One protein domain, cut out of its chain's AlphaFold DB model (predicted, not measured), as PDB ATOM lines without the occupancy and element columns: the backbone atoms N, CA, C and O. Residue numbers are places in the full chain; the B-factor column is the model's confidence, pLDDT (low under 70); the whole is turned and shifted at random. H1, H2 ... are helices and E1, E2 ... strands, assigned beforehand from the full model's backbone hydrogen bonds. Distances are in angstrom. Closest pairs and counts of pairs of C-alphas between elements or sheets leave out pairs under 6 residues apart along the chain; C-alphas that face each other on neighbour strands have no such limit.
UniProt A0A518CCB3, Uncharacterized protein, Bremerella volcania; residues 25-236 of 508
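AT A GLANCE: This is residues 25 to 236 of the 508 residues of an uncharacterized protein of Bremerella volcania (UniProt A0A518CCB3). One long helix, H2, runs through a larger lobe, with helices H3, H4 and H11 packing on it and three small strand pairs set about it: E1 with E6, E2 with E3, E4 with E5. Two long links lead to a second lobe, where H5, H6 and H7 run back and forth as two successive helical hairpins; residues 32 to 46, with H1, stick out elsewhere. The 212 printed residues include eleven named helices and six named strands, in the order E1 H1 H2 E2 H3 H4 H5 H6 H7 E3 H8 H9 E4 E5 H10 E6 H11; the three two-stranded sheets are antiparallel and the class is mostly helix. The whole is only just compact, close to loose, with a radius of gyration of the C-alphas of 19.8 A and spans of 56 by 44 by 37 A.

HOW THE PARTS SIT: E1, residues 25 to 28, and E6, residues 228 to 232, are antiparallel neighbours; N 27 and O 229 are within hydrogen-bond range at 3.0 A. The hub is H2, residues 48 to 66; the closest C-alphas of E1 and H2, Leu 25 and Leu 61, are 7.2 A apart. H2 touches H11, residues 233 to 236, closest at C-alphas 54 and 236, 6.1 A. It touches H3, residues 75 to 83, at a steep tilt of 55 degrees, closest at C-alphas 55 and 78, 6.5 A. It touches H4, residues 92 to 99, about perpendicular at 89 degrees, closest at C-alphas 48 and 99, 6.5 A. It only just touches H8, residues 187 to 190, with 3 pairs of C-alphas within 8 A, closest at 56 and 190, 7.3 A. E2, residues 71 to 74, and E3, residues 181 to 184, are antiparallel, with N 73 and O 182 2.9 A apart. E4, residues 198 to 200, and E5, residues 206 to 208, form a hairpin, with N 199 and O 207 2.9 A apart. H9, residues 192 to 197, and H10, residues 220 to 226, are near each other. H6, residues 136 to 150, forms hairpins with H5, residues 112 to 129, which it only just touches with 3 pairs, closest at C-alphas 128 and 137, 7.5 A, and with H7, residues 155 to 163, closest at C-alphas 145 and 158, 6.8 A. Helix packing is part aligned, part crossed: H5 and H6 stand at a shallow tilt of 16 degrees and H6 and H7 at a shallow tilt of 10 degrees, while H2 stands at a steep tilt of 55 degrees to H3 and about perpendicular, at 89 degrees, to H4. Every O i to N i+4 pair is within hydrogen-bond range in H3, H4, H6 and H7; the counts are 10 of 15 in H2, 13 of 14 in H5, 2 of 3 in H10 and 0 of 2 in H9, where 3 of 3 O i to N i+3 pairs are.

IN THESE COORDINATES: E1 begins at C-alpha 25, (33.312, 40.150, 104.108), and H11 ends at C-alpha 236, (34.819, 49.695, 102.829). H2 is 27.3 A long, H5 25.1 A and H6 20.7 A. H1, residues 38 to 41, is apart from H2.

THE WHOLE: The C-alphas farthest apart, Ser 38 and Glu 150, are 58.2 A apart. The printed part has no cut; the links H4 to H5, H7 to E3 and E5 to H10 are long. Mean pLDDT of the printed part is 70.8, with 101 residues under 70, among them 30 to 52 and 101 to 145.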
ATOM      1  N   LEU A  25      34.288  40.653 105.059       87.81
ATOM      2  CA  LEU A  25      33.312  40.150 104.108       87.81
ATOM      3  C   LEU A  25      34.044  39.501 102.937       87.81
ATOM      4  O   LEU A  25      34.985  40.075 102.382       87.81
ATOM      5  N   LEU A  26      33.629  38.292 102.570       85.25
ATOM      6  CA  LEU A  26      34.154  37.630 101.383       85.25
ATOM      7  C   LEU A  26      33.642  38.347 100.138       85.25
ATOM      8  O   LEU A  26      32.472  38.704 100.056       85.25
ATOM      9  N   THR A  27      34.517  38.566  99.166       84.56
ATOM     10  CA  THR A  27      34.151  39.203  97.899       84.56
ATOM     11  C   THR A  27      35.102  38.781  96.787       84.56
ATOM     12  O   THR A  27      36.178  38.247  97.054       84.56
ATOM     13  N   ASP A  28      34.713  39.016  95.542       82.31
ATOM     14  CA  ASP A  28      35.521  38.701  94.369       82.31
ATOM     15  C   ASP A  28      36.748  39.627  94.275       82.31
ATOM     16  O   ASP A  28      36.657  40.841  94.437       82.31
ATOM     17  N   GLN A  29      37.922  39.070  93.992       76.56
ATOM     18  CA  GLN A  29      39.167  39.797  93.743       76.56
ATOM     19  C   GLN A  29      39.047  40.744  92.544       76.56
ATOM     20  O   GLN A  29      39.709  41.786  92.524       76.56
ATOM     21  N   ALA A  30      38.183  40.406  91.582       68.75
ATOM     22  CA  ALA A  30      37.836  41.228  90.433       68.75
ATOM     23  C   ALA A  30      36.855  42.362  90.771       68.75
ATOM     24  O   ALA A  30      36.720  43.280  89.966       68.75
ATOM     25  N   VAL A  31      36.205  42.360  91.947       64.00
ATOM     26  CA  VAL A  31      35.502  43.533  92.497       64.00
ATOM     27  C   VAL A  31      36.592  44.513  92.957       64.00
ATOM     28  O   VAL A  31      37.163  44.347  94.037       64.00
ATOM     29  N   PRO A  32      37.015  45.477  92.123       56.56
ATOM     30  CA  PRO A  32      38.402  45.905  92.151       56.56
ATOM     31  C   PRO A  32      38.750  46.752  93.383       56.56
ATOM     32  O   PRO A  32      38.063  47.719  93.698       56.56
ATOM     33  N   LEU A  33      39.952  46.512  93.921       50.69
ATOM     34  CA  LEU A  33      40.911  47.590  94.220       50.69
ATOM     35  C   LEU A  33      41.764  47.872  92.969       50.69
ATOM     36  O   LEU A  33      42.988  47.924  93.054       50.69
ATOM     37  N   GLY A  34      41.148  47.956  91.786       46.81
ATOM     38  CA  GLY A  34      41.828  48.078  90.484       46.81
ATOM     39  C   GLY A  34      42.802  49.256  90.477       46.81
ATOM     40  O   GLY A  34      42.615  50.140  91.310       46.81
ATOM     41  N   PRO A  35      43.852  49.280  89.635       43.62
ATOM     42  CA  PRO A  35      44.975  50.227  89.738       43.62
ATOM     43  C   PRO A  35      44.502  51.667  89.976       43.62
ATOM     44  O   PRO A  35      43.481  52.067  89.414       43.62
ATOM     45  N   MET A  36      45.192  52.435  90.837       48.00
ATOM     46  CA  MET A  36      44.873  53.862  90.988       48.00
ATOM     47  C   MET A  36      44.975  54.524  89.620       48.00
ATOM     48  O   MET A  36      46.058  54.673  89.063       48.00
ATOM     49  N   THR A  37      43.833  54.918  89.077       50.12
ATOM     50  CA  THR A  37      43.785  55.731  87.870       50.12
ATOM     51  C   THR A  37      44.173  57.164  88.234       50.12
ATOM     52  O   THR A  37      44.032  57.584  89.384       50.12
ATOM     53  N   SER A  38      44.620  57.967  87.267       47.84
ATOM     54  CA  SER A  38      44.876  59.402  87.493       47.84
ATOM     55  C   SER A  38      43.659  60.130  88.099       47.84
ATOM     56  O   SER A  38      43.813  61.032  88.922       47.84
ATOM     57  N   ARG A  39      42.439  59.661  87.791       46.72
ATOM     58  CA  ARG A  39      41.164  60.128  88.373       46.72
ATOM     59  C   ARG A  39      40.995  59.798  89.863       46.72
ATOM     60  O   ARG A  39      40.198  60.446  90.532       46.72
ATOM     61  N   ASP A  40      41.715  58.807  90.385       48.38
ATOM     62  CA  ASP A  40      41.693  58.425  91.804       48.38
ATOM     63  C   ASP A  40      42.640  59.276  92.651       48.38
ATOM     64  O   ASP A  40      42.416  59.434  93.852       48.38
ATOM     65  N   ILE A  41      43.684  59.822  92.022       48.22
ATOM     66  CA  ILE A  41      44.647  60.743  92.635       48.22
ATOM     67  C   ILE A  41      44.036  62.144  92.729       48.22
ATOM     68  O   ILE A  41      44.224  62.834  93.728       48.22
ATOM     69  N   ASN A  42      43.253  62.530  91.718       45.31
ATOM     70  CA  ASN A  42      42.574  63.816  91.660       45.31
ATOM     71  C   ASN A  42      41.068  63.589  91.444       45.31
ATOM     72  O   ASN A  42      40.573  63.715  90.318       45.31
ATOM     73  N   PRO A  43      40.323  63.174  92.490       46.59
ATOM     74  CA  PRO A  43      38.888  63.015  92.367       46.59
ATOM     75  C   PRO A  43      38.326  64.407  92.102       46.59
ATOM     76  O   PRO A  43      38.302  65.250  92.998       46.59
ATOM     77  N   GLY A  44      37.896  64.673  90.867       45.44
ATOM     78  CA  GLY A  44      37.136  65.882  90.561       45.44
ATOM     79  C   GLY A  44      36.010  66.078  91.585       45.44
ATOM     80  O   GLY A  44      35.605  65.133  92.264       45.44
ATOM     81  N   ARG A  45      35.485  67.302  91.711       48.69
ATOM     82  CA  ARG A  45      34.521  67.737  92.753       48.69
ATOM     83  C   ARG A  45      33.179  66.960  92.824       48.69
ATOM     84  O   ARG A  45      32.251  67.407  93.492       48.69
ATOM     85  N   GLY A  46      33.035  65.802  92.182       54.03
ATOM     86  CA  GLY A  46      31.835  64.973  92.206       54.03
ATOM     87  C   GLY A  46      31.650  64.232  93.532       54.03
ATOM     88  O   GLY A  46      32.190  63.142  93.725       54.03
ATOM     89  N   ARG A  47      30.820  64.788  94.426       56.00
ATOM     90  CA  ARG A  47      30.347  64.138  95.669       56.00
ATOM     91  C   ARG A  47      29.662  62.782  95.415       56.00
ATOM     92  O   ARG A  47      29.753  61.900  96.262       56.00
ATOM     93  N   ILE A  48      29.059  62.604  94.237       55.62
ATOM     94  CA  ILE A  48      28.249  61.438  93.846       55.62
ATOM     95  C   ILE A  48      29.062  60.132  93.835       55.62
ATOM     96  O   ILE A  48      28.590  59.105  94.306       55.62
ATOM     97  N   ARG A  49      30.330  60.146  93.398       59.66
ATOM     98  CA  ARG A  49      31.130  58.906  93.307       59.66
ATOM     99  C   ARG A  49      31.514  58.292  94.657       59.66
ATOM    100  O   ARG A  49      31.851  57.115  94.695       59.66
ATOM    101  N   ARG A  50      31.517  59.073  95.746       58.94
ATOM    102  CA  ARG A  50      31.889  58.571  97.085       58.94
ATOM    103  C   ARG A  50      30.773  57.746  97.718       58.94
ATOM    104  O   ARG A  50      31.059  56.764  98.387       58.94
ATOM    105  N   ILE A  51      29.539  58.154  97.453       60.09
ATOM    106  CA  ILE A  51      28.302  57.517  97.901       60.09
ATOM    107  C   ILE A  51      28.189  56.102  97.295       60.09
ATOM    108  O   ILE A  51      28.046  55.126  98.021       60.09
ATOM    109  N   LEU A  52      28.481  55.961  95.998       66.19
ATOM    110  CA  LEU A  52      28.405  54.681  95.274       66.19
ATOM    111  C   LEU A  52      29.290  53.549  95.826       66.19
ATOM    112  O   LEU A  52      29.002  52.372  95.607       66.19
ATOM    113  N   SER A  53      30.394  53.865  96.517       74.75
ATOM    114  CA  SER A  53      31.300  52.815  96.995       74.75
ATOM    115  C   SER A  53      30.809  52.152  98.279       74.75
ATOM    116  O   SER A  53      30.900  50.933  98.366       74.75
ATOM    117  N   CYS A  54      30.322  52.906  99.271       83.25
ATOM    118  CA  CYS A  54      29.849  52.313 100.530       83.25
ATOM    119  C   CYS A  54      28.572  51.493 100.322       83.25
ATOM    120  O   CYS A  54      28.401  50.444 100.934       83.25
ATOM    121  N   GLU A  55      27.717  51.935  99.403       82.50
ATOM    122  CA  GLU A  55      26.446  51.296  99.064       82.50
ATOM    123  C   GLU A  55      26.636  49.875  98.565       82.50
ATOM    124  O   GLU A  55      26.023  48.954  99.091       82.50
ATOM    125  N   ARG A  56      27.561  49.672  97.621       83.31
ATOM    126  CA  ARG A  56      27.879  48.337  97.106       83.31
ATOM    127  C   ARG A  56      28.248  47.360  98.223       83.31
ATOM    128  O   ARG A  56      27.838  46.204  98.185       83.31
ATOM    129  N   TRP A  57      29.038  47.809  99.193       88.81
ATOM    130  CA  TRP A  57      29.465  46.971 100.314       88.81
ATOM    131  C   TRP A  57      28.356  46.734 101.326       88.81
ATOM    132  O   TRP A  57      28.248  45.626 101.843       88.81
ATOM    133  N   LEU A  58      27.513  47.737 101.569       90.12
ATOM    134  CA  LEU A  58      26.333  47.597 102.414       90.12
ATOM    135  C   LEU A  58      25.346  46.592 101.814       90.12
ATOM    136  O   LEU A  58      24.803  45.746 102.510       90.12
ATOM    137  N   LEU A  59      25.159  46.653 100.503       85.62
ATOM    138  CA  LEU A  59      24.298  45.735  99.774       85.62
ATOM    139  C   LEU A  59      24.850  44.313  99.805       85.62
ATOM    140  O   LEU A  59      24.096  43.375 100.036       85.62
ATOM    141  N   LEU A  60      26.163  44.155  99.616       86.38
ATOM    142  CA  LEU A  60      26.805  42.851  99.741       86.38
ATOM    143  C   LEU A  60      26.651  42.287 101.160       86.38
ATOM    144  O   LEU A  60      26.358  41.104 101.307       86.38
ATOM    145  N   LEU A  61      26.805  43.129 102.187       90.31
ATOM    146  CA  LEU A  61      26.575  42.746 103.580       90.31
ATOM    147  C   LEU A  61      25.142  42.235 103.776       90.31
ATOM    148  O   LEU A  61      24.958  41.095 104.192       90.31
ATOM    149  N   LEU A  62      24.144  43.037 103.406       89.88
ATOM    150  CA  LEU A  62      22.732  42.696 103.583       89.88
ATOM    151  C   LEU A  62      22.316  41.465 102.762       89.88
ATOM    152  O   LEU A  62      21.531  40.650 103.241       89.88
ATOM    153  N   ALA A  63      22.864  41.288 101.556       87.00
ATOM    154  CA  ALA A  63      22.655  40.084 100.749       87.00
ATOM    155  C   ALA A  63      23.193  38.832 101.459       87.00
ATOM    156  O   ALA A  63      22.520  37.802 101.499       87.00
ATOM    157  N   CYS A  64      24.391  38.923 102.046       85.06
ATOM    158  CA  CYS A  64      24.994  37.830 102.802       85.06
ATOM    159  C   CYS A  64      24.236  37.524 104.102       85.06
ATOM    160  O   CYS A  64      24.056  36.350 104.423       85.06
ATOM    161  N   GLU A  65      23.788  38.546 104.832       86.50
ATOM    162  CA  GLU A  65      23.043  38.391 106.088       86.50
ATOM    163  C   GLU A  65      21.653  37.798 105.858       86.50
ATOM    164  O   GLU A  65      21.286  36.814 106.497       86.50
ATOM    165  N   ARG A  66      20.898  38.350 104.902       87.06
ATOM    166  CA  ARG A  66      19.525  37.909 104.612       87.06
ATOM    167  C   ARG A  66      19.461  36.655 103.750       87.06
ATOM    168  O   ARG A  66      18.396  36.059 103.628       87.06
ATOM    169  N   ARG A  67      20.575  36.279 103.111       88.31
ATOM    170  CA  ARG A  67      20.663  35.187 102.127       88.31
ATOM    171  C   ARG A  67      19.594  35.278 101.038       88.31
ATOM    172  O   ARG A  67      19.130  34.256 100.536       88.31
ATOM    173  N   ARG A  68      19.212  36.499 100.664       87.31
ATOM    174  CA  ARG A  68      18.159  36.781  99.688       87.31
ATOM    175  C   ARG A  68      18.547  37.921  98.763       87.31
ATOM    176  O   ARG A  68      19.338  38.795  99.117       87.31
ATOM    177  N   TYR A  69      17.970  37.883  97.575       84.81
ATOM    178  CA  TYR A  69      18.068  38.899  96.543       84.81
ATOM    179  C   TYR A  69      16.727  38.977  95.790       84.81
ATOM    180  O   TYR A  69      16.158  37.917  95.551       84.81
ATOM    181  N   PRO A  70      16.221  40.161  95.395       86.19
ATOM    182  CA  PRO A  70      16.802  41.492  95.575       86.19
ATOM    183  C   PRO A  70      16.864  41.918  97.047       86.19
ATOM    184  O   PRO A  70      16.190  41.362  97.908       86.19
ATOM    185  N   VAL A  71      17.728  42.889  97.349       84.25
ATOM    186  CA  VAL A  71      17.900  43.404  98.715       84.25
ATOM    187  C   VAL A  71      17.215  44.759  98.836       84.25
ATOM    188  O   VAL A  71      17.495  45.669  98.053       84.25
ATOM    189  N   LEU A  72      16.349  44.889  99.841       86.62
ATOM    190  CA  LEU A  72      15.797  46.166 100.288       86.62
ATOM    191  C   LEU A  72      16.766  46.837 101.258       86.62
ATOM    192  O   LEU A  72      17.063  46.280 102.316       86.62
ATOM    193  N   VAL A  73      17.237  48.034 100.924       88.50
ATOM    194  CA  VAL A  73      18.149  48.791 101.787       88.50
ATOM    195  C   VAL A  73      17.448  50.007 102.365       88.50
ATOM    196  O   VAL A  73      16.985  50.846 101.590       88.50
ATOM    197  N   PRO A  74      17.408  50.142 103.699       91.12
ATOM    198  CA  PRO A  74      16.916  51.353 104.329       91.12
ATOM    199  C   PRO A  74      17.807  52.545 103.971       91.12
ATOM    200  O   PRO A  74      19.029  52.503 104.153       91.12
ATOM    201  N   ASP A  75      17.206  53.633 103.507       90.12
ATOM    202  CA  ASP A  75      17.895  54.887 103.201       90.12
ATOM    203  C   ASP A  75      18.676  55.427 104.411       90.12
ATOM    204  O   ASP A  75      19.817  55.877 104.290       90.12
ATOM    205  N   GLU A  76      18.091  55.305 105.599       91.56
ATOM    206  CA  GLU A  76      18.686  55.645 106.887       91.56
ATOM    207  C   GLU A  76      19.972  54.851 107.163       91.56
ATOM    208  O   GLU A  76      20.908  55.386 107.758       91.56
ATOM    209  N   LEU A  77      20.082  53.601 106.700       92.88
ATOM    210  CA  LEU A  77      21.288  52.784 106.877       92.88
ATOM    211  C   LEU A  77      22.413  53.247 105.942       92.88
ATOM    212  O   LEU A  77      23.565  53.369 106.359       92.88
ATOM    213  N   ILE A  78      22.075  53.591 104.695       91.00
ATOM    214  CA  ILE A  78      23.022  54.213 103.753       91.00
ATOM    215  C   ILE A  78      23.524  55.538 104.333       91.00
ATOM    216  O   ILE A  78      24.724  55.841 104.295       91.00
ATOM    217  N   ALA A  79      22.610  56.322 104.906       91.56
ATOM    218  CA  ALA A  79      22.943  57.590 105.519       91.56
ATOM    219  C   ALA A  79      23.850  57.437 106.740       91.56
ATOM    220  O   ALA A  79      24.810  58.198 106.867       91.56
ATOM    221  N   ALA A  80      23.578  56.448 107.591       93.00
ATOM    222  CA  ALA A  80      24.405  56.103 108.738       93.00
ATOM    223  C   ALA A  80      25.843  55.755 108.308       93.00
ATOM    224  O   ALA A  80      26.799  56.344 108.811       93.00
ATOM    225  N   CYS A  81      26.016  54.899 107.294       92.06
ATOM    226  CA  CYS A  81      27.338  54.573 106.740       92.06
ATOM    227  C   CYS A  81      28.063  55.798 106.158       92.06
ATOM    228  O   CYS A  81      29.278  55.948 106.301       92.06
ATOM    229  N   THR A  82      27.321  56.680 105.487       90.12
ATOM    230  CA  THR A  82      27.906  57.790 104.728       90.12
ATOM    231  C   THR A  82      28.233  58.985 105.618       90.12
ATOM    232  O   THR A  82      29.329  59.538 105.536       90.12
ATOM    233  N   TRP A  83      27.306  59.422 106.468       92.19
ATOM    234  CA  TRP A  83      27.414  60.671 107.235       92.19
ATOM    235  C   TRP A  83      27.548  60.471 108.748       92.19
ATOM    236  O   TRP A  83      27.863  61.446 109.438       92.19
ATOM    237  N   GLY A  84      27.380  59.244 109.241       92.94
ATOM    238  CA  GLY A  84      27.391  58.930 110.666       92.94
ATOM    239  C   GLY A  84      26.104  59.345 111.384       92.94
ATOM    240  O   GLY A  84      25.078  59.608 110.752       92.94
ATOM    241  N   ALA A  85      26.173  59.453 112.712       91.12
ATOM    242  CA  ALA A  85      25.057  59.843 113.579       91.12
ATOM    243  C   ALA A  85      24.674  61.330 113.473       91.12
ATOM    244  O   ALA A  85      23.662  61.780 114.006       91.12
ATOM    245  N   HIS A  86      25.505  62.134 112.813       82.88
ATOM    246  CA  HIS A  86      25.371  63.584 112.800       82.88
ATOM    247  C   HIS A  86      24.446  64.114 111.693       82.88
ATOM    248  O   HIS A  86      23.944  63.398 110.828       82.88
ATOM    249  N   LYS A  87      24.285  65.446 111.681       87.81
ATOM    250  CA  LYS A  87      23.514  66.190 110.681       87.81
ATOM    251  C   LYS A  87      23.915  65.831 109.246       87.81
ATOM    252  O   LYS A  87      25.069  65.985 108.838       87.81
ATOM    253  N   ARG A  88      22.908  65.443 108.467       90.88
ATOM    254  CA  ARG A  88      23.011  65.069 107.053       90.88
ATOM    255  C   ARG A  88      22.742  66.275 106.139       90.88
ATOM    256  O   ARG A  88      22.087  67.231 106.566       90.88
ATOM    257  N   PRO A  89      23.221  66.274 104.881       90.69
ATOM    258  CA  PRO A  89      22.887  67.322 103.909       90.69
ATOM    259  C   PRO A  89      21.374  67.405 103.653       90.69
ATOM    260  O   PRO A  89      20.744  66.370 103.499       90.69
ATOM    261  N   LYS A  90      20.786  68.605 103.527       87.31
ATOM    262  CA  LYS A  90      19.316  68.797 103.438       87.31
ATOM    263  C   LYS A  90      18.601  68.012 102.312       87.31
ATOM    264  O   LYS A  90      17.418  67.747 102.450       87.31
ATOM    265  N   ASN A  91      19.311  67.564 101.273       87.25
ATOM    266  CA  ASN A  91      18.752  66.836 100.121       87.25
ATOM    267  C   ASN A  91      19.424  65.473  99.881       87.25
ATOM    268  O   ASN A  91      19.492  65.003  98.748       87.25
ATOM    269  N   TRP A  92      19.979  64.846 100.922       88.12
ATOM    270  CA  TRP A  92      20.763  63.618 100.760       88.12
ATOM    271  C   TRP A  92      19.977  62.477 100.090       88.12
ATOM    272  O   TRP A  92      20.521  61.819  99.213       88.12
ATOM    273  N   ARG A  93      18.685  62.314 100.410       87.31
ATOM    274  CA  ARG A  93      17.800  61.319  99.775       87.31
ATOM    275  C   ARG A  93      17.652  61.517  98.269       87.31
ATOM    276  O   ARG A  93      17.687  60.550  97.522       87.31
ATOM    277  N   ALA A  94      17.513  62.764  97.813       84.56
ATOM    278  CA  ALA A  94      17.402  63.066  96.386       84.56
ATOM    279  C   ALA A  94      18.688  62.685  95.638       84.56
ATOM    280  O   ALA A  94      18.623  62.065  94.583       84.56
ATOM    281  N   VAL A  95      19.849  62.978  96.239       82.69
ATOM    282  CA  VAL A  95      21.158  62.588  95.693       82.69
ATOM    283  C   VAL A  95      21.308  61.067  95.626       82.69
ATOM    284  O   VAL A  95      21.851  60.570  94.647       82.69
ATOM    285  N   LEU A  96      20.820  60.328  96.632       80.00
ATOM    286  CA  LEU A  96      20.831  58.860  96.606       80.00
ATOM    287  C   LEU A  96      19.965  58.294  95.479       80.00
ATOM    288  O   LEU A  96      20.404  57.411  94.748       80.00
ATOM    289  N   ARG A  97      18.748  58.819  95.304       81.38
ATOM    290  CA  ARG A  97      17.852  58.379  94.222       81.38
ATOM    291  C   ARG A  97      18.489  58.597  92.852       81.38
ATOM    292  O   ARG A  97      18.500  57.687  92.029       81.38
ATOM    293  N   GLU A  98      19.083  59.774  92.650       79.19
ATOM    294  CA  GLU A  98      19.826  60.098  91.431       79.19
ATOM    295  C   GLU A  98      21.017  59.147  91.225       79.19
ATOM    296  O   GLU A  98      21.213  58.633  90.124       79.19
ATOM    297  N   SER A  99      21.799  58.865  92.275       72.12
ATOM    298  CA  SER A  99      22.999  58.031  92.150       72.12
ATOM    299  C   SER A  99      22.695  56.558  91.893       72.12
ATOM    300  O   SER A  99      23.460  55.909  91.182       72.12
ATOM    301  N   TRP A 100      21.589  56.028  92.415       72.06
ATOM    302  CA  TRP A 100      21.219  54.621  92.221       72.06
ATOM    303  C   TRP A 100      20.575  54.352  90.865       72.06
ATOM    304  O   TRP A 100      20.216  53.211  90.583       72.06
ATOM    305  N   GLY A 101      20.381  55.383  90.036       64.50
ATOM    306  CA  GLY A 101      19.545  55.246  88.849       64.50
ATOM    307  C   GLY A 101      18.124  54.816  89.211       64.50
ATOM    308  O   GLY A 101      17.405  54.318  88.351       64.50
ATOM    309  N   LEU A 102      17.720  55.024  90.472       57.62
ATOM    310  CA  LEU A 102      16.342  54.915  90.911       57.62
ATOM    311  C   LEU A 102      15.632  56.157  90.382       57.62
ATOM    312  O   LEU A 102      15.243  57.060  91.121       57.62
ATOM    313  N   THR A 103      15.424  56.191  89.066       45.19
ATOM    314  CA  THR A 103      14.135  56.670  88.595       45.19
ATOM    315  C   THR A 103      13.127  55.840  89.381       45.19
ATOM    316  O   THR A 103      13.278  54.623  89.479       45.19
ATOM    317  N   CYS A 104      12.175  56.469  90.069       42.66
ATOM    318  CA  CYS A 104      11.074  55.719  90.653       42.66
ATOM    319  C   CYS A 104      10.557  54.786  89.545       42.66
ATOM    320  O   CYS A 104       9.951  55.241  88.588       42.66
ATOM    321  N   GLU A 105      10.818  53.480  89.591       41.25
ATOM    322  CA  GLU A 105      10.193  52.561  88.631       41.25
ATOM    323  C   GLU A 105       8.703  52.380  88.969       41.25
ATOM    324  O   GLU A 105       7.946  51.812  88.191       41.25
ATOM    325  N   ALA A 106       8.239  52.965  90.081       40.94
ATOM    326  CA  ALA A 106       6.836  53.327  90.282       40.94
ATOM    327  C   ALA A 106       6.350  54.457  89.332       40.94
ATOM    328  O   ALA A 106       5.152  54.710  89.217       40.94
ATOM    329  N   SER A 107       7.248  55.125  88.595       40.41
ATOM    330  CA  SER A 107       6.969  56.319  87.786       40.41
ATOM    331  C   SER A 107       7.275  56.208  86.281       40.41
ATOM    332  O   SER A 107       7.424  57.244  85.635       40.41
ATOM    333  N   GLY A 108       7.353  55.007  85.679       31.69
ATOM    334  CA  GLY A 108       7.969  54.892  84.344       31.69
ATOM    335  C   GLY A 108       7.505  53.828  83.338       31.69
ATOM    336  O   GLY A 108       8.359  53.299  82.642       31.69
ATOM    337  N   ARG A 109       6.198  53.579  83.149       37.56
ATOM    338  CA  ARG A 109       5.608  53.346  81.803       37.56
ATOM    339  C   ARG A 109       4.272  54.090  81.724       37.56
ATOM    340  O   ARG A 109       3.461  54.014  82.644       37.56
ATOM    341  N   ARG A 110       4.101  54.914  80.687       40.56
ATOM    342  CA  ARG A 110       2.942  55.799  80.503       40.56
ATOM    343  C   ARG A 110       1.787  55.016  79.883       40.56
ATOM    344  O   ARG A 110       1.819  54.709  78.699       40.56
ATOM    345  N   SER A 111       0.763  54.745  80.687       41.34
ATOM    346  CA  SER A 111      -0.621  54.677  80.218       41.34
ATOM    347  C   SER A 111      -1.375  55.812  80.917       41.34
ATOM    348  O   SER A 111      -1.102  56.095  82.084       41.34
ATOM    349  N   HIS A 112      -2.307  56.481  80.238       38.94
ATOM    350  CA  HIS A 112      -3.103  57.562  80.841       38.94
ATOM    351  C   HIS A 112      -3.872  57.112  82.103       38.94
ATOM    352  O   HIS A 112      -4.173  57.931  82.966       38.94
ATOM    353  N   ARG A 113      -4.111  55.801  82.261       42.84
ATOM    354  CA  ARG A 113      -4.696  55.189  83.466       42.84
ATOM    355  C   ARG A 113      -3.693  55.093  84.626       42.84
ATOM    356  O   ARG A 113      -4.064  55.308  85.775       42.84
ATOM    357  N   ALA A 114      -2.416  54.850  84.328       42.06
ATOM    358  CA  ALA A 114      -1.344  54.847  85.319       42.06
ATOM    359  C   ALA A 114      -1.023  56.257  85.848       42.06
ATOM    360  O   ALA A 114      -0.605  56.372  86.987       42.06
ATOM    361  N   GLU A 115      -1.238  57.327  85.072       43.56
ATOM    362  CA  GLU A 115      -1.053  58.721  85.527       43.56
ATOM    363  C   GLU A 115      -2.069  59.105  86.622       43.56
ATOM    364  O   GLU A 115      -1.705  59.729  87.615       43.56
ATOM    365  N   GLY A 116      -3.330  58.671  86.484       51.69
ATOM    366  CA  GLY A 116      -4.383  58.893  87.484       51.69
ATOM    367  C   GLY A 116      -4.126  58.136  88.789       51.69
ATOM    368  O   GLY A 116      -4.137  58.741  89.858       51.69
ATOM    369  N   ILE A 117      -3.787  56.845  88.690       50.84
ATOM    370  CA  ILE A 117      -3.404  56.023  89.849       50.84
ATOM    371  C   ILE A 117      -2.119  56.563  90.490       50.84
ATOM    372  O   ILE A 117      -1.996  56.557  91.705       50.84
ATOM    373  N   ARG A 118      -1.175  57.094  89.705       49.88
ATOM    374  CA  ARG A 118       0.073  57.683  90.212       49.88
ATOM    375  C   ARG A 118      -0.141  59.044  90.872       49.88
ATOM    376  O   ARG A 118       0.544  59.324  91.844       49.88
ATOM    377  N   ASN A 119      -1.089  59.860  90.418       56.66
ATOM    378  CA  ASN A 119      -1.477  61.087  91.119       56.66
ATOM    379  C   ASN A 119      -2.195  60.764  92.434       56.66
ATOM    380  O   ASN A 119      -1.887  61.373  93.451       56.66
ATOM    381  N   GLN A 120      -3.068  59.752  92.438       59.38
ATOM    382  CA  GLN A 120      -3.723  59.260  93.655       59.38
ATOM    383  C   GLN A 120      -2.720  58.627  94.633       59.38
ATOM    384  O   GLN A 120      -2.750  58.946  95.818       59.38
ATOM    385  N   LEU A 121      -1.780  57.809  94.145       55.28
ATOM    386  CA  LEU A 121      -0.674  57.250  94.928       55.28
ATOM    387  C   LEU A 121       0.274  58.337  95.408       55.28
ATOM    388  O   LEU A 121       0.655  58.299  96.561       55.28
ATOM    389  N   SER A 122       0.627  59.324  94.586       57.09
ATOM    390  CA  SER A 122       1.500  60.425  94.997       57.09
ATOM    391  C   SER A 122       0.822  61.295  96.049       57.09
ATOM    392  O   SER A 122       1.486  61.705  96.993       57.09
ATOM    393  N   GLU A 123      -0.483  61.551  95.940       62.25
ATOM    394  CA  GLU A 123      -1.250  62.284  96.947       62.25
ATOM    395  C   GLU A 123      -1.418  61.459  98.237       62.25
ATOM    396  O   GLU A 123      -1.325  62.003  99.340       62.25
ATOM    397  N   ALA A 124      -1.600  60.139  98.121       56.44
ATOM    398  CA  ALA A 124      -1.621  59.205  99.244       56.44
ATOM    399  C   ALA A 124      -0.243  59.063  99.912       56.44
ATOM    400  O   ALA A 124      -0.156  59.079 101.136       56.44
ATOM    401  N   GLU A 125       0.841  59.006  99.141       54.56
ATOM    402  CA  GLU A 125       2.232  58.990  99.594       54.56
ATOM    403  C   GLU A 125       2.587  60.305 100.285       54.56
ATOM    404  O   GLU A 125       3.190  60.279 101.353       54.56
ATOM    405  N   ASP A 126       2.157  61.459  99.764       59.06
ATOM    406  CA  ASP A 126       2.369  62.757 100.413       59.06
ATOM    407  C   ASP A 126       1.561  62.869 101.722       59.06
ATOM    408  O   ASP A 126       2.047  63.407 102.722       59.06
ATOM    409  N   LYS A 127       0.350  62.287 101.765       57.50
ATOM    410  CA  LYS A 127      -0.458  62.129 102.991       57.50
ATOM    411  C   LYS A 127       0.205  61.167 103.991       57.50
ATOM    412  O   LYS A 127       0.228  61.473 105.185       57.50
ATOM    413  N   LEU A 128       0.788  60.055 103.537       50.94
ATOM    414  CA  LEU A 128       1.525  59.081 104.357       50.94
ATOM    415  C   LEU A 128       2.833  59.666 104.902       50.94
ATOM    416  O   LEU A 128       3.145  59.487 106.081       50.94
ATOM    417  N   ARG A 129       3.564  60.420 104.078       52.22
ATOM    418  CA  ARG A 129       4.826  61.088 104.416       52.22
ATOM    419  C   ARG A 129       4.635  62.181 105.461       52.22
ATOM    420  O   ARG A 129       5.468  62.332 106.346       52.22
ATOM    421  N   LYS A 130       3.504  62.893 105.426       56.75
ATOM    422  CA  LYS A 130       3.096  63.843 106.480       56.75
ATOM    423  C   LYS A 130       2.668  63.156 107.789       56.75
ATOM    424  O   LYS A 130       2.511  63.836 108.798       56.75
ATOM    425  N   CYS A 131       2.492  61.831 107.795       47.59
ATOM    426  CA  CYS A 131       2.037  61.042 108.946       47.59
ATOM    427  C   CYS A 131       3.117  60.118 109.548       47.59
ATOM    428  O   CYS A 131       2.799  59.336 110.447       47.59
ATOM    429  N   SER A 132       4.365  60.158 109.067       42.19
ATOM    430  CA  SER A 132       5.438  59.277 109.545       42.19
ATOM    431  C   SER A 132       5.900  59.684 110.953       42.19
ATOM    432  O   SER A 132       6.641  60.654 111.106       42.19
ATOM    433  N   GLY A 133       5.450  58.957 111.979       43.00
ATOM    434  CA  GLY A 133       5.901  59.155 113.367       43.00
ATOM    435  C   GLY A 133       4.962  58.659 114.474       43.00
ATOM    436  O   GLY A 133       5.199  58.952 115.637       43.00
ATOM    437  N   SER A 134       3.878  57.944 114.160       48.19
ATOM    438  CA  SER A 134       2.868  57.524 115.144       48.19
ATOM    439  C   SER A 134       2.417  56.085 114.881       48.19
ATOM    440  O   SER A 134       2.329  55.691 113.721       48.19
ATOM    441  N   LEU A 135       2.030  55.339 115.927       49.56
ATOM    442  CA  LEU A 135       1.270  54.069 115.856       49.56
ATOM    443  C   LEU A 135       0.072  54.126 114.878       49.56
ATOM    444  O   LEU A 135      -0.345  53.111 114.330       49.56
ATOM    445  N   ARG A 136      -0.442  55.328 114.572       53.47
ATOM    446  CA  ARG A 136      -1.451  55.564 113.525       53.47
ATOM    447  C   ARG A 136      -0.963  55.277 112.099       53.47
ATOM    448  O   ARG A 136      -1.802  55.185 111.208       53.47
ATOM    449  N   TRP A 137       0.341  55.156 111.851       55.03
ATOM    450  CA  TRP A 137       0.904  54.920 110.518       55.03
ATOM    451  C   TRP A 137       0.609  53.506 110.013       55.03
ATOM    452  O   TRP A 137       0.138  53.366 108.892       55.03
ATOM    453  N   GLN A 138       0.790  52.474 110.846       55.44
ATOM    454  CA  GLN A 138       0.452  51.096 110.464       55.44
ATOM    455  C   GLN A 138      -1.054  50.950 110.204       55.44
ATOM    456  O   GLN A 138      -1.440  50.393 109.182       55.44
ATOM    457  N   ALA A 139      -1.903  51.545 111.051       61.22
ATOM    458  CA  ALA A 139      -3.353  51.552 110.854       61.22
ATOM    459  C   ALA A 139      -3.785  52.325 109.590       61.22
ATOM    460  O   ALA A 139      -4.643  51.862 108.844       61.22
ATOM    461  N   LYS A 140      -3.170  53.483 109.300       58.78
ATOM    462  CA  LYS A 140      -3.420  54.232 108.054       58.78
ATOM    463  C   LYS A 140      -2.908  53.502 106.816       58.78
ATOM    464  O   LYS A 140      -3.550  53.588 105.780       58.78
ATOM    465  N   ARG A 141      -1.784  52.791 106.915       61.66
ATOM    466  CA  ARG A 141      -1.253  51.957 105.834       61.66
ATOM    467  C   ARG A 141      -2.184  50.785 105.540       61.66
ATOM    468  O   ARG A 141      -2.512  50.590 104.383       61.66
ATOM    469  N   GLN A 142      -2.635  50.062 106.566       67.44
ATOM    470  CA  GLN A 142      -3.608  48.974 106.407       67.44
ATOM    471  C   GLN A 142      -4.921  49.481 105.801       67.44
ATOM    472  O   GLN A 142      -5.456  48.870 104.887       67.44
ATOM    473  N   ARG A 143      -5.386  50.658 106.235       68.31
ATOM    474  CA  ARG A 143      -6.549  51.317 105.635       68.31
ATOM    475  C   ARG A 143      -6.328  51.689 104.166       68.31
ATOM    476  O   ARG A 143      -7.218  51.466 103.366       68.31
ATOM    477  N   LEU A 144      -5.163  52.230 103.809       63.16
ATOM    478  CA  LEU A 144      -4.853  52.571 102.420       63.16
ATOM    479  C   LEU A 144      -4.731  51.318 101.540       63.16
ATOM    480  O   LEU A 144      -5.173  51.347 100.404       63.16
ATOM    481  N   ILE A 145      -4.152  50.229 102.054       65.56
ATOM    482  CA  ILE A 145      -4.107  48.935 101.354       65.56
ATOM    483  C   ILE A 145      -5.536  48.451 101.079       65.56
ATOM    484  O   ILE A 145      -5.846  48.174  99.929       65.56
ATOM    485  N   ALA A 146      -6.417  48.477 102.084       70.25
ATOM    486  CA  ALA A 146      -7.827  48.128 101.915       70.25
ATOM    487  C   ALA A 146      -8.566  49.059 100.925       70.25
ATOM    488  O   ALA A 146      -9.347  48.594 100.104       70.25
ATOM    489  N   GLU A 147      -8.293  50.371 100.952       68.81
ATOM    490  CA  GLU A 147      -8.860  51.337  99.994       68.81
ATOM    491  C   GLU A 147      -8.343  51.090  98.559       68.81
ATOM    492  O   GLU A 147      -9.084  51.252  97.594       68.81
ATOM    493  N   LEU A 148      -7.083  50.675  98.390       64.19
ATOM    494  CA  LEU A 148      -6.514  50.322  97.084       64.19
ATOM    495  C   LEU A 148      -7.064  48.979  96.565       64.19
ATOM    496  O   LEU A 148      -7.338  48.870  95.368       64.19
ATOM    497  N   GLU A 149      -7.274  47.995  97.446       69.25
ATOM    498  CA  GLU A 149      -7.979  46.736  97.150       69.25
ATOM    499  C   GLU A 149      -9.405  47.007  96.646       69.25
ATOM    500  O   GLU A 149      -9.817  46.462  95.623       69.25
ATOM    501  N   GLU A 150     -10.137  47.921  97.291       75.19
ATOM    502  CA  GLU A 150     -11.511  48.290  96.916       75.19
ATOM    503  C   GLU A 150     -11.602  48.945  95.523       75.19
ATOM    504  O   GLU A 150     -12.578  48.757  94.797       75.19
ATOM    505  N   ILE A 151     -10.560  49.671  95.103       68.56
ATOM    506  CA  ILE A 151     -10.492  50.330  93.784       68.56
ATOM    507  C   ILE A 151     -10.029  49.347  92.681       68.56
ATOM    508  O   ILE A 151      -9.947  49.711  91.503       68.56
ATOM    509  N   GLY A 152      -9.760  48.081  93.027       66.12
ATOM    510  CA  GLY A 152      -9.308  47.057  92.085       66.12
ATOM    511  C   GLY A 152      -7.905  47.341  91.549       66.12
ATOM    512  O   GLY A 152      -7.623  47.113  90.369       66.12
ATOM    513  N   VAL A 153      -7.045  47.920  92.390       63.44
ATOM    514  CA  VAL A 153      -5.623  48.069  92.082       63.44
ATOM    515  C   VAL A 153      -5.012  46.674  91.979       63.44
ATOM    516  O   VAL A 153      -5.261  45.828  92.826       63.44
ATOM    517  N   ASP A 154      -4.239  46.452  90.916       64.38
ATOM    518  CA  ASP A 154      -3.604  45.170  90.595       64.38
ATOM    519  C   ASP A 154      -2.900  44.560  91.823       64.38
ATOM    520  O   ASP A 154      -2.166  45.268  92.527       64.38
ATOM    521  N   ASP A 155      -3.107  43.262  92.062       59.59
ATOM    522  CA  ASP A 155      -2.502  42.512  93.167       59.59
ATOM    523  C   ASP A 155      -0.973  42.666  93.186       59.59
ATOM    524  O   ASP A 155      -0.380  42.731  94.262       59.59
ATOM    525  N   ASP A 156      -0.321  42.851  92.031       50.06
ATOM    526  CA  ASP A 156       1.116  43.135  91.959       50.06
ATOM    527  C   ASP A 156       1.474  44.510  92.545       50.06
ATOM    528  O   ASP A 156       2.537  44.687  93.145       50.06
ATOM    529  N   ILE A 157       0.617  45.522  92.390       53.38
ATOM    530  CA  ILE A 157       0.842  46.864  92.948       53.38
ATOM    531  C   ILE A 157       0.629  46.844  94.465       53.38
ATOM    532  O   ILE A 157       1.421  47.448  95.194       53.38
ATOM    533  N   LEU A 158      -0.384  46.121  94.945       54.06
ATOM    534  CA  LEU A 158      -0.646  45.921  96.371       54.06
ATOM    535  C   LEU A 158       0.453  45.088  97.034       54.06
ATOM    536  O   LEU A 158       0.996  45.497  98.063       54.06
ATOM    537  N   ALA A 159       0.871  43.988  96.405       55.38
ATOM    538  CA  ALA A 159       2.001  43.175  96.836       55.38
ATOM    539  C   ALA A 159       3.288  44.000  96.874       55.38
ATOM    540  O   ALA A 159       4.053  43.889  97.827       55.38
ATOM    541  N   ARG A 160       3.506  44.911  95.917       53.56
ATOM    542  CA  ARG A 160       4.646  45.840  95.927       53.56
ATOM    543  C   ARG A 160       4.546  46.899  97.025       53.56
ATOM    544  O   ARG A 160       5.521  47.108  97.738       53.56
ATOM    545  N   ALA A 161       3.398  47.544  97.225       52.56
ATOM    546  CA  ALA A 161       3.187  48.486  98.332       52.56
ATOM    547  C   ALA A 161       3.313  47.802  99.710       52.56
ATOM    548  O   ALA A 161       3.769  48.408 100.692       52.56
ATOM    549  N   SER A 162       2.966  46.513  99.775       53.28
ATOM    550  CA  SER A 162       3.173  45.647 100.930       53.28
ATOM    551  C   SER A 162       4.658  45.287 101.120       53.28
ATOM    552  O   SER A 162       5.196  45.492 102.210       53.28
ATOM    553  N   ALA A 163       5.342  44.878 100.046       49.97
ATOM    554  CA  ALA A 163       6.739  44.434 100.013       49.97
ATOM    555  C   ALA A 163       7.769  45.565 100.158       49.97
ATOM    556  O   ALA A 163       8.885  45.319 100.600       49.97
ATOM    557  N   TYR A 164       7.424  46.813  99.823       56.75
ATOM    558  CA  TYR A 164       8.257  47.990 100.122       56.75
ATOM    559  C   TYR A 164       8.005  48.561 101.525       56.75
ATOM    560  O   TYR A 164       8.635  49.547 101.927       56.75
ATOM    561  N   GLY A 165       7.086  47.950 102.279       65.06
ATOM    562  CA  GLY A 165       6.930  48.209 103.701       65.06
ATOM    563  C   GLY A 165       8.170  47.796 104.481       65.06
ATOM    564  O   GLY A 165       8.894  46.885 104.102       65.06
ATOM    565  N   CYS A 166       8.408  48.480 105.594       78.44
ATOM    566  CA  CYS A 166       9.358  48.004 106.585       78.44
ATOM    567  C   CYS A 166       8.879  46.656 107.141       78.44
ATOM    568  O   CYS A 166       7.865  46.617 107.838       78.44
ATOM    569  N   ASP A 167       9.586  45.576 106.814       81.81
ATOM    570  CA  ASP A 167       9.347  44.236 107.350       81.81
ATOM    571  C   ASP A 167      10.266  43.937 108.547       81.81
ATOM    572  O   ASP A 167      11.168  44.717 108.860       81.81
ATOM    573  N   GLU A 168      10.053  42.795 109.201       83.00
ATOM    574  CA  GLU A 168      10.853  42.332 110.349       83.00
ATOM    575  C   GLU A 168      12.339  42.111 110.008       83.00
ATOM    576  O   GLU A 168      13.181  42.010 110.895       83.00
ATOM    577  N   SER A 169      12.705  42.050 108.720       81.31
ATOM    578  CA  SER A 169      14.103  41.938 108.287       81.31
ATOM    579  C   SER A 169      14.820  43.293 108.233       81.31
ATOM    580  O   SER A 169      16.042  43.353 108.022       81.31
ATOM    581  N   CYS A 170      14.088  44.402 108.367       86.19
ATOM    582  CA  CYS A 170      14.655  45.737 108.419       86.19
ATOM    583  C   CYS A 170      15.256  46.038 109.797       86.19
ATOM    584  O   CYS A 170      14.588  45.968 110.820       86.19
ATOM    585  N   VAL A 171      16.506  46.511 109.805       87.19
ATOM    586  CA  VAL A 171      17.239  46.898 111.028       87.19
ATOM    587  C   VAL A 171      16.584  48.047 111.809       87.19
ATOM    588  O   VAL A 171      16.940  48.301 112.951       87.19
ATOM    589  N   TYR A 172      15.640  48.761 111.190       86.00
ATOM    590  CA  TYR A 172      14.887  49.854 111.804       86.00
ATOM    591  C   TYR A 172      13.429  49.496 112.114       86.00
ATOM    592  O   TYR A 172      12.692  50.388 112.538       86.00
ATOM    593  N   HIS A 173      13.005  48.243 111.907       85.12
ATOM    594  CA  HIS A 173      11.622  47.812 112.134       85.12
ATOM    595  C   HIS A 173      11.154  48.134 113.557       85.12
ATOM    596  O   HIS A 173      10.199  48.891 113.745       85.12
ATOM    597  N   ASP A 174      11.926  47.681 114.543       82.56
ATOM    598  CA  ASP A 174      11.622  47.863 115.966       82.56
ATOM    599  C   ASP A 174      12.033  49.238 116.508       82.56
ATOM    600  O   ASP A 174      11.635  49.636 117.598       82.56
ATOM    601  N   LEU A 175      12.834  49.994 115.750       80.75
ATOM    602  CA  LEU A 175      13.354  51.293 116.188       80.75
ATOM    603  C   LEU A 175      12.391  52.452 115.898       80.75
ATOM    604  O   LEU A 175      12.657  53.582 116.305       80.75
ATOM    605  N   HIS A 176      11.305  52.199 115.158       78.81
ATOM    606  CA  HIS A 176      10.313  53.199 114.744       78.81
ATOM    607  C   HIS A 176      10.915  54.462 114.093       78.81
ATOM    608  O   HIS A 176      10.298  55.530 114.079       78.81
ATOM    609  N   VAL A 177      12.119  54.349 113.524       81.75
ATOM    610  CA  VAL A 177      12.786  55.438 112.807       81.75
ATOM    611  C   VAL A 177      12.102  55.594 111.449       81.75
ATOM    612  O   VAL A 177      12.032  54.614 110.711       81.75
ATOM    613  N   PRO A 178      11.610  56.782 111.059       82.75
ATOM    614  CA  PRO A 178      11.058  56.984 109.722       82.75
ATOM    615  C   PRO A 178      12.122  56.775 108.635       82.75
ATOM    616  O   PRO A 178      13.139  57.470 108.622       82.75
ATOM    617  N   HIS A 179      11.882  55.841 107.713       87.38
ATOM    618  CA  HIS A 179      12.813  55.496 106.636       87.38
ATOM    619  C   HIS A 179      12.088  55.049 105.358       87.38
ATOM    620  O   HIS A 179      10.913  54.682 105.383       87.38
ATOM    621  N   GLU A 180      12.808  55.089 104.238       87.56
ATOM    622  CA  GLU A 180      12.402  54.564 102.931       87.56
ATOM    623  C   GLU A 180      13.266  53.339 102.585       87.56
ATOM    624  O   GLU A 180      14.426  53.256 102.993       87.56
ATOM    625  N   HIS A 181      12.727  52.396 101.808       86.81
ATOM    626  CA  HIS A 181      13.496  51.265 101.286       86.81
ATOM    627  C   HIS A 181      13.817  51.454  99.812       86.81
ATOM    628  O   HIS A 181      12.950  51.771  98.999       86.81
ATOM    629  N   PHE A 182      15.066  51.179  99.461       84.44
ATOM    630  CA  PHE A 182      15.516  51.118  98.083       84.44
ATOM    631  C   PHE A 182      15.689  49.666  97.652       84.44
ATOM    632  O   PHE A 182      16.423  48.905  98.284       84.44
ATOM    633  N   LEU A 183      15.013  49.287  96.567       83.19
ATOM    634  CA  LEU A 183      15.163  47.978  95.939       83.19
ATOM    635  C   LEU A 183      16.334  48.005  94.962       83.19
ATOM    636  O   LEU A 183      16.324  48.784  94.009       83.19
ATOM    637  N   TRP A 184      17.310  47.117  95.145       75.94
ATOM    638  CA  TRP A 184      18.418  46.993  94.200       75.94
ATOM    639  C   TRP A 184      18.275  45.771  93.289       75.94
ATOM    640  O   TRP A 184      18.512  44.645  93.721       75.94
ATOM    641  N   LYS A 185      17.916  46.004  92.017       71.56
ATOM    642  CA  LYS A 185      17.711  44.955  90.996       71.56
ATOM    643  C   LYS A 185      18.950  44.599  90.164       71.56
ATOM    644  O   LYS A 185      19.002  43.509  89.598       71.56
ATOM    645  N   ASP A 186      19.981  45.447  90.151       69.88
ATOM    646  CA  ASP A 186      21.205  45.249  89.351       69.88
ATOM    647  C   ASP A 186      22.426  44.758  90.156       69.88
ATOM    648  O   ASP A 186      23.544  44.649  89.634       69.88
ATOM    649  N   ALA A 187      22.241  44.396  91.430       67.38
ATOM    650  CA  ALA A 187      23.330  43.934  92.290       67.38
ATOM    651  C   ALA A 187      24.020  42.681  91.773       67.38
ATOM    652  O   ALA A 187      25.179  42.451  92.111       67.38
ATOM    653  N   ARG A 188      23.335  41.848  90.982       74.88
ATOM    654  CA  ARG A 188      23.865  40.544  90.573       74.88
ATOM    655  C   ARG A 188      25.239  40.654  89.911       74.88
ATOM    656  O   ARG A 188      26.128  39.863  90.212       74.88
ATOM    657  N   ARG A 189      25.457  41.691  89.091       74.56
ATOM    658  CA  ARG A 189      26.771  41.983  88.482       74.56
ATOM    659  C   ARG A 189      27.817  42.395  89.518       74.56
ATOM    660  O   ARG A 189      29.004  42.131  89.356       74.56
ATOM    661  N   SER A 190      27.382  43.050  90.588       73.75
ATOM    662  CA  SER A 190      28.251  43.540  91.654       73.75
ATOM    663  C   SER A 190      28.710  42.446  92.629       73.75
ATOM    664  O   SER A 190      29.761  42.629  93.250       73.75
ATOM    665  N   LEU A 191      27.982  41.323  92.708       78.50
ATOM    666  CA  LEU A 191      28.319  40.147  93.522       78.50
ATOM    667  C   LEU A 191      29.532  39.369  92.982       78.50
ATOM    668  O   LEU A 191      30.164  38.626  93.733       78.50
ATOM    669  N   GLY A 192      29.876  39.538  91.697       84.56
ATOM    670  CA  GLY A 192      30.993  38.832  91.060       84.56
ATOM    671  C   GLY A 192      30.851  37.315  91.216       84.56
ATOM    672  O   GLY A 192      29.755  36.773  91.059       84.56
ATOM    673  N   ALA A 193      31.930  36.638  91.597       83.75
ATOM    674  CA  ALA A 193      31.955  35.202  91.867       83.75
ATOM    675  C   ALA A 193      30.928  34.733  92.914       83.75
ATOM    676  O   ALA A 193      30.515  33.581  92.873       83.75
ATOM    677  N   LEU A 194      30.443  35.586  93.827       82.50
ATOM    678  CA  LEU A 194      29.417  35.160  94.791       82.50
ATOM    679  C   LEU A 194      28.068  34.856  94.131       82.50
ATOM    680  O   LEU A 194      27.276  34.099  94.684       82.50
ATOM    681  N   SER A 195      27.825  35.387  92.930       86.44
ATOM    682  CA  SER A 195      26.584  35.128  92.191       86.44
ATOM    683  C   SER A 195      26.402  33.662  91.778       86.44
ATOM    684  O   SER A 195      25.290  33.262  91.443       86.44
ATOM    685  N   GLN A 196      27.459  32.841  91.821       85.31
ATOM    686  CA  GLN A 196      27.371  31.404  91.540       85.31
ATOM    687  C   GLN A 196      26.747  30.587  92.685       85.31
ATOM    688  O   GLN A 196      26.357  29.449  92.453       85.31
ATOM    689  N   PHE A 197      26.645  31.165  93.889       84.06
ATOM    690  CA  PHE A 197      25.983  30.566  95.057       84.06
ATOM    691  C   PHE A 197      24.511  30.974  95.172       84.06
ATOM    692  O   PHE A 197      23.894  30.772  96.215       84.06
ATOM    693  N   MET A 198      23.970  31.611  94.131       88.50
ATOM    694  CA  MET A 198      22.581  32.043  94.095       88.50
ATOM    695  C   MET A 198      21.710  30.996  93.408       88.50
ATOM    696  O   MET A 198      21.955  30.650  92.247       88.50
ATOM    697  N   ASP A 199      20.645  30.579  94.079       89.19
ATOM    698  CA  ASP A 199      19.572  29.793  93.485       89.19
ATOM    699  C   ASP A 199      18.409  30.702  93.135       89.19
ATOM    700  O   ASP A 199      17.997  31.533  93.939       89.19
ATOM    701  N   LYS A 200      17.876  30.550  91.925       91.12
ATOM    702  CA  LYS A 200      16.691  31.288  91.495       91.12
ATOM    703  C   LYS A 200      15.460  30.658  92.155       91.12
ATOM    704  O   LYS A 200      15.232  29.468  91.960       91.12
ATOM    705  N   ILE A 201      14.693  31.445  92.908       91.44
ATOM    706  CA  ILE A 201      13.441  31.015  93.559       91.44
ATOM    707  C   ILE A 201      12.193  31.678  92.955       91.44
ATOM    708  O   ILE A 201      11.100  31.146  93.100       91.44
ATOM    709  N   GLY A 202      12.357  32.791  92.235       88.69
ATOM    710  CA  GLY A 202      11.287  33.513  91.538       88.69
ATOM    711  C   GLY A 202      11.818  34.214  90.290       88.69
ATOM    712  O   GLY A 202      12.983  34.029  89.941       88.69
ATOM    713  N   GLU A 203      10.999  35.009  89.594       84.38
ATOM    714  CA  GLU A 203      11.395  35.657  88.328       84.38
ATOM    715  C   GLU A 203      12.660  36.516  88.481       84.38
ATOM    716  O   GLU A 203      13.610  36.334  87.710       84.38
ATOM    717  N   ASP A 204      12.710  37.308  89.554       82.94
ATOM    718  CA  ASP A 204      13.839  38.164  89.943       82.94
ATOM    719  C   ASP A 204      14.366  37.867  91.357       82.94
ATOM    720  O   ASP A 204      15.247  38.567  91.859       82.94
ATOM    721  N   GLU A 205      13.862  36.809  91.995       86.88
ATOM    722  CA  GLU A 205      14.209  36.445  93.367       86.88
ATOM    723  C   GLU A 205      15.198  35.287  93.434       86.88
ATOM    724  O   GLU A 205      15.090  34.285  92.717       86.88
ATOM    725  N   TYR A 206      16.163  35.416  94.338       89.69
ATOM    726  CA  TYR A 206      17.214  34.440  94.543       89.69
ATOM    727  C   TYR A 206      17.541  34.272  96.024       89.69
ATOM    728  O   TYR A 206      17.459  35.217  96.810       89.69
ATOM    729  N   THR A 207      17.996  33.081  96.392       90.06
ATOM    730  CA  THR A 207      18.544  32.772  97.716       90.06
ATOM    731  C   THR A 207      20.028  32.452  97.621       90.06
ATOM    732  O   THR A 207      20.499  32.006  96.579       90.06
ATOM    733  N   PHE A 208      20.782  32.702  98.694       85.38
ATOM    734  CA  PHE A 208      22.196  32.332  98.773       85.38
ATOM    735  C   PHE A 208      22.376  31.061  99.592       85.38
ATOM    736  O   PHE A 208      22.020  31.022 100.774       85.38
ATOM    737  N   ASP A 209      23.025  30.072  98.992       84.00
ATOM    738  CA  ASP A 209      23.460  28.866  99.679       84.00
ATOM    739  C   ASP A 209      24.984  28.732  99.581       84.00
ATOM    740  O   ASP A 209      25.548  28.296  98.578       84.00
ATOM    741  N   PHE A 210      25.669  29.145 100.650       76.50
ATOM    742  CA  PHE A 210      27.125  29.047 100.756       76.50
ATOM    743  C   PHE A 210      27.615  27.640 101.133       76.50
ATOM    744  O   PHE A 210      28.825  27.405 101.109       76.50
ATOM    745  N   GLU A 211      26.706  26.721 101.481       76.56
ATOM    746  CA  GLU A 211      27.028  25.314 101.743       76.56
ATOM    747  C   GLU A 211      27.038  24.492 100.447       76.56
ATOM    748  O   GLU A 211      27.679  23.437 100.377       76.56
ATOM    749  N   LYS A 212      26.389  24.991  99.386       69.94
ATOM    750  CA  LYS A 212      26.466  24.382  98.059       69.94
ATOM    751  C   LYS A 212      27.891  24.385  97.520       69.94
ATOM    752  O   LYS A 212      28.658  25.346  97.632       69.94
ATOM    753  N   ARG A 213      28.234  23.272  96.873       62.97
ATOM    754  CA  ARG A 213      29.356  23.230  95.937       62.97
ATOM    755  C   ARG A 213      28.984  24.075  94.721       62.97
ATOM    756  O   ARG A 213      27.804  24.210  94.401       62.97
ATOM    757  N   ASP A 214      29.974  24.691  94.087       64.94
ATOM    758  CA  ASP A 214      29.693  25.480  92.890       64.94
ATOM    759  C   ASP A 214      29.194  24.588  91.735       64.94
ATOM    760  O   ASP A 214      29.135  23.360  91.839       64.94
ATOM    761  N   ARG A 215      28.832  25.205  90.605       61.72
ATOM    762  CA  ARG A 215      28.352  24.486  89.408       61.72
ATOM    763  C   ARG A 215      29.365  23.488  88.834       61.72
ATOM    764  O   ARG A 215      28.989  22.654  88.021       61.72
ATOM    765  N   GLU A 216      30.630  23.588  89.234       64.06
ATOM    766  CA  GLU A 216      31.728  22.714  88.823       64.06
ATOM    767  C   GLU A 216      32.119  21.725  89.940       64.06
ATOM    768  O   GLU A 216      33.213  21.158  89.911       64.06
ATOM    769  N   ASP A 217      31.246  21.537  90.939       63.12
ATOM    770  CA  ASP A 217      31.446  20.694  92.124       63.12
ATOM    771  C   ASP A 217      32.664  21.103  92.981       63.12
ATOM    772  O   ASP A 217      33.132  20.371  93.861       63.12
ATOM    773  N   LYS A 218      33.202  22.309  92.771       62.75
ATOM    774  CA  LYS A 218      34.316  22.811  93.568       62.75
ATOM    775  C   LYS A 218      33.767  23.340  94.891       62.75
ATOM    776  O   LYS A 218      32.806  24.112  94.931       62.75
ATOM    777  N   PRO A 219      34.413  22.999  96.015       65.69
ATOM    778  CA  PRO A 219      34.052  23.588  97.293       65.69
ATOM    779  C   PRO A 219      34.343  25.095  97.268       65.69
ATOM    780  O   PRO A 219      35.349  25.515  96.686       65.69
ATOM    781  N   LEU A 220      33.557  25.897  98.000       67.69
ATOM    782  CA  LEU A 220      33.813  27.328  98.261       67.69
ATOM    783  C   LEU A 220      35.291  27.601  98.605       67.69
ATOM    784  O   LEU A 220      35.881  28.591  98.187       67.69
ATOM    785  N   LYS A 221      35.942  26.652  99.287       66.44
ATOM    786  CA  LYS A 221      37.379  26.646  99.600       66.44
ATOM    787  C   LYS A 221      38.310  26.792  98.387       66.44
ATOM    788  O   LYS A 221      39.383  27.381  98.516       66.44
ATOM    789  N   THR A 222      37.949  26.244  97.234       71.19
ATOM    790  CA  THR A 222      38.725  26.349  95.990       71.19
ATOM    791  C   THR A 222      38.603  27.748  95.393       71.19
ATOM    792  O   THR A 222      39.607  28.325  94.972       71.19
ATOM    793  N   LEU A 223      37.405  28.329  95.432       68.38
ATOM    794  CA  LEU A 223      37.135  29.691  94.968       68.38
ATOM    795  C   LEU A 223      37.753  30.740  95.898       68.38
ATOM    796  O   LEU A 223      38.382  31.681  95.419       68.38
ATOM    797  N   LEU A 224      37.715  30.507  97.215       67.56
ATOM    798  CA  LEU A 224      38.436  31.282  98.235       67.56
ATOM    799  C   LEU A 224      39.932  31.428  97.946       67.56
ATOM    800  O   LEU A 224      40.543  32.411  98.345       67.56
ATOM    801  N   ARG A 225      40.537  30.456  97.258       69.19
ATOM    802  CA  ARG A 225      41.965  30.499  96.922       69.19
ATOM    803  C   ARG A 225      42.269  31.245  95.630       69.19
ATOM    804  O   ARG A 225      43.386  31.730  95.488       69.19
ATOM    805  N   LYS A 226      41.334  31.276  94.677       76.25
ATOM    806  CA  LYS A 226      41.595  31.766  93.314       76.25
ATOM    807  C   LYS A 226      40.907  33.083  92.985       76.25
ATOM    808  O   LYS A 226      41.448  33.847  92.199       76.25
ATOM    809  N   GLN A 227      39.717  33.308  93.532       80.31
ATOM    810  CA  GLN A 227      38.812  34.359  93.076       80.31
ATOM    811  C   GLN A 227      38.247  35.199  94.208       80.31
ATOM    812  O   GLN A 227      37.944  36.353  93.968       80.31
ATOM    813  N   LEU A 228      38.117  34.679  95.430       81.38
ATOM    814  CA  LEU A 228      37.608  35.477  96.545       81.38
ATOM    815  C   LEU A 228      38.749  35.987  97.435       81.38
ATOM    816  O   LEU A 228      39.842  35.419  97.473       81.38
ATOM    817  N   TYR A 229      38.498  37.074  98.157       82.88
ATOM    818  CA  TYR A 229      39.342  37.545  99.249       82.88
ATOM    819  C   TYR A 229      38.495  38.087 100.400       82.88
ATOM    820  O   TYR A 229      37.319  38.405 100.239       82.88
ATOM    821  N   SER A 230      39.124  38.182 101.569       84.81
ATOM    822  CA  SER A 230      38.538  38.742 102.782       84.81
ATOM    823  C   SER A 230      38.732  40.261 102.788       84.81
ATOM    824  O   SER A 230      39.848  40.745 102.989       84.81
ATOM    825  N   ALA A 231      37.682  41.030 102.502       87.94
ATOM    826  CA  ALA A 231      37.734  42.486 102.551       87.94
ATOM    827  C   ALA A 231      37.426  42.978 103.962       87.94
ATOM    828  O   ALA A 231      36.382  42.637 104.509       87.94
ATOM    829  N   TYR A 232      38.304  43.812 104.524       91.94
ATOM    830  CA  TYR A 232      38.029  44.489 105.790       91.94
ATOM    831  C   TYR A 232      36.849  45.450 105.602       91.94
ATOM    832  O   TYR A 232      36.972  46.453 104.905       91.94
ATOM    833  N   LEU A 233      35.686  45.121 106.151       92.00
ATOM    834  CA  LEU A 233      34.429  45.786 105.829       92.00
ATOM    835  C   LEU A 233      34.301  47.201 106.432       92.00
ATOM    836  O   LEU A 233      33.820  48.079 105.714       92.00
ATOM    837  N   PRO A 234      34.785  47.504 107.656       94.81
ATOM    838  CA  PRO A 234      34.706  48.859 108.206       94.81
ATOM    839  C   PRO A 234      35.333  49.934 107.308       94.81
ATOM    840  O   PRO A 234      34.712  50.966 107.060       94.81
ATOM    841  N   ILE A 235      36.514  49.692 106.720       94.31
ATOM    842  CA  ILE A 235      37.103  50.661 105.778       94.31
ATOM    843  C   ILE A 235      36.294  50.773 104.477       94.31
ATOM    844  O   ILE A 235      36.257  51.841 103.873       94.31
ATOM    845  N   GLN A 236      35.631  49.699 104.046       92.06
ATOM    846  CA  GLN A 236      34.819  49.695 102.829       92.06
ATOM    847  C   GLN A 236      33.512  50.482 102.995       92.06
ATOM    848  O   GLN A 236      33.157  51.273 102.118       92.06
TER     849      GLN A 236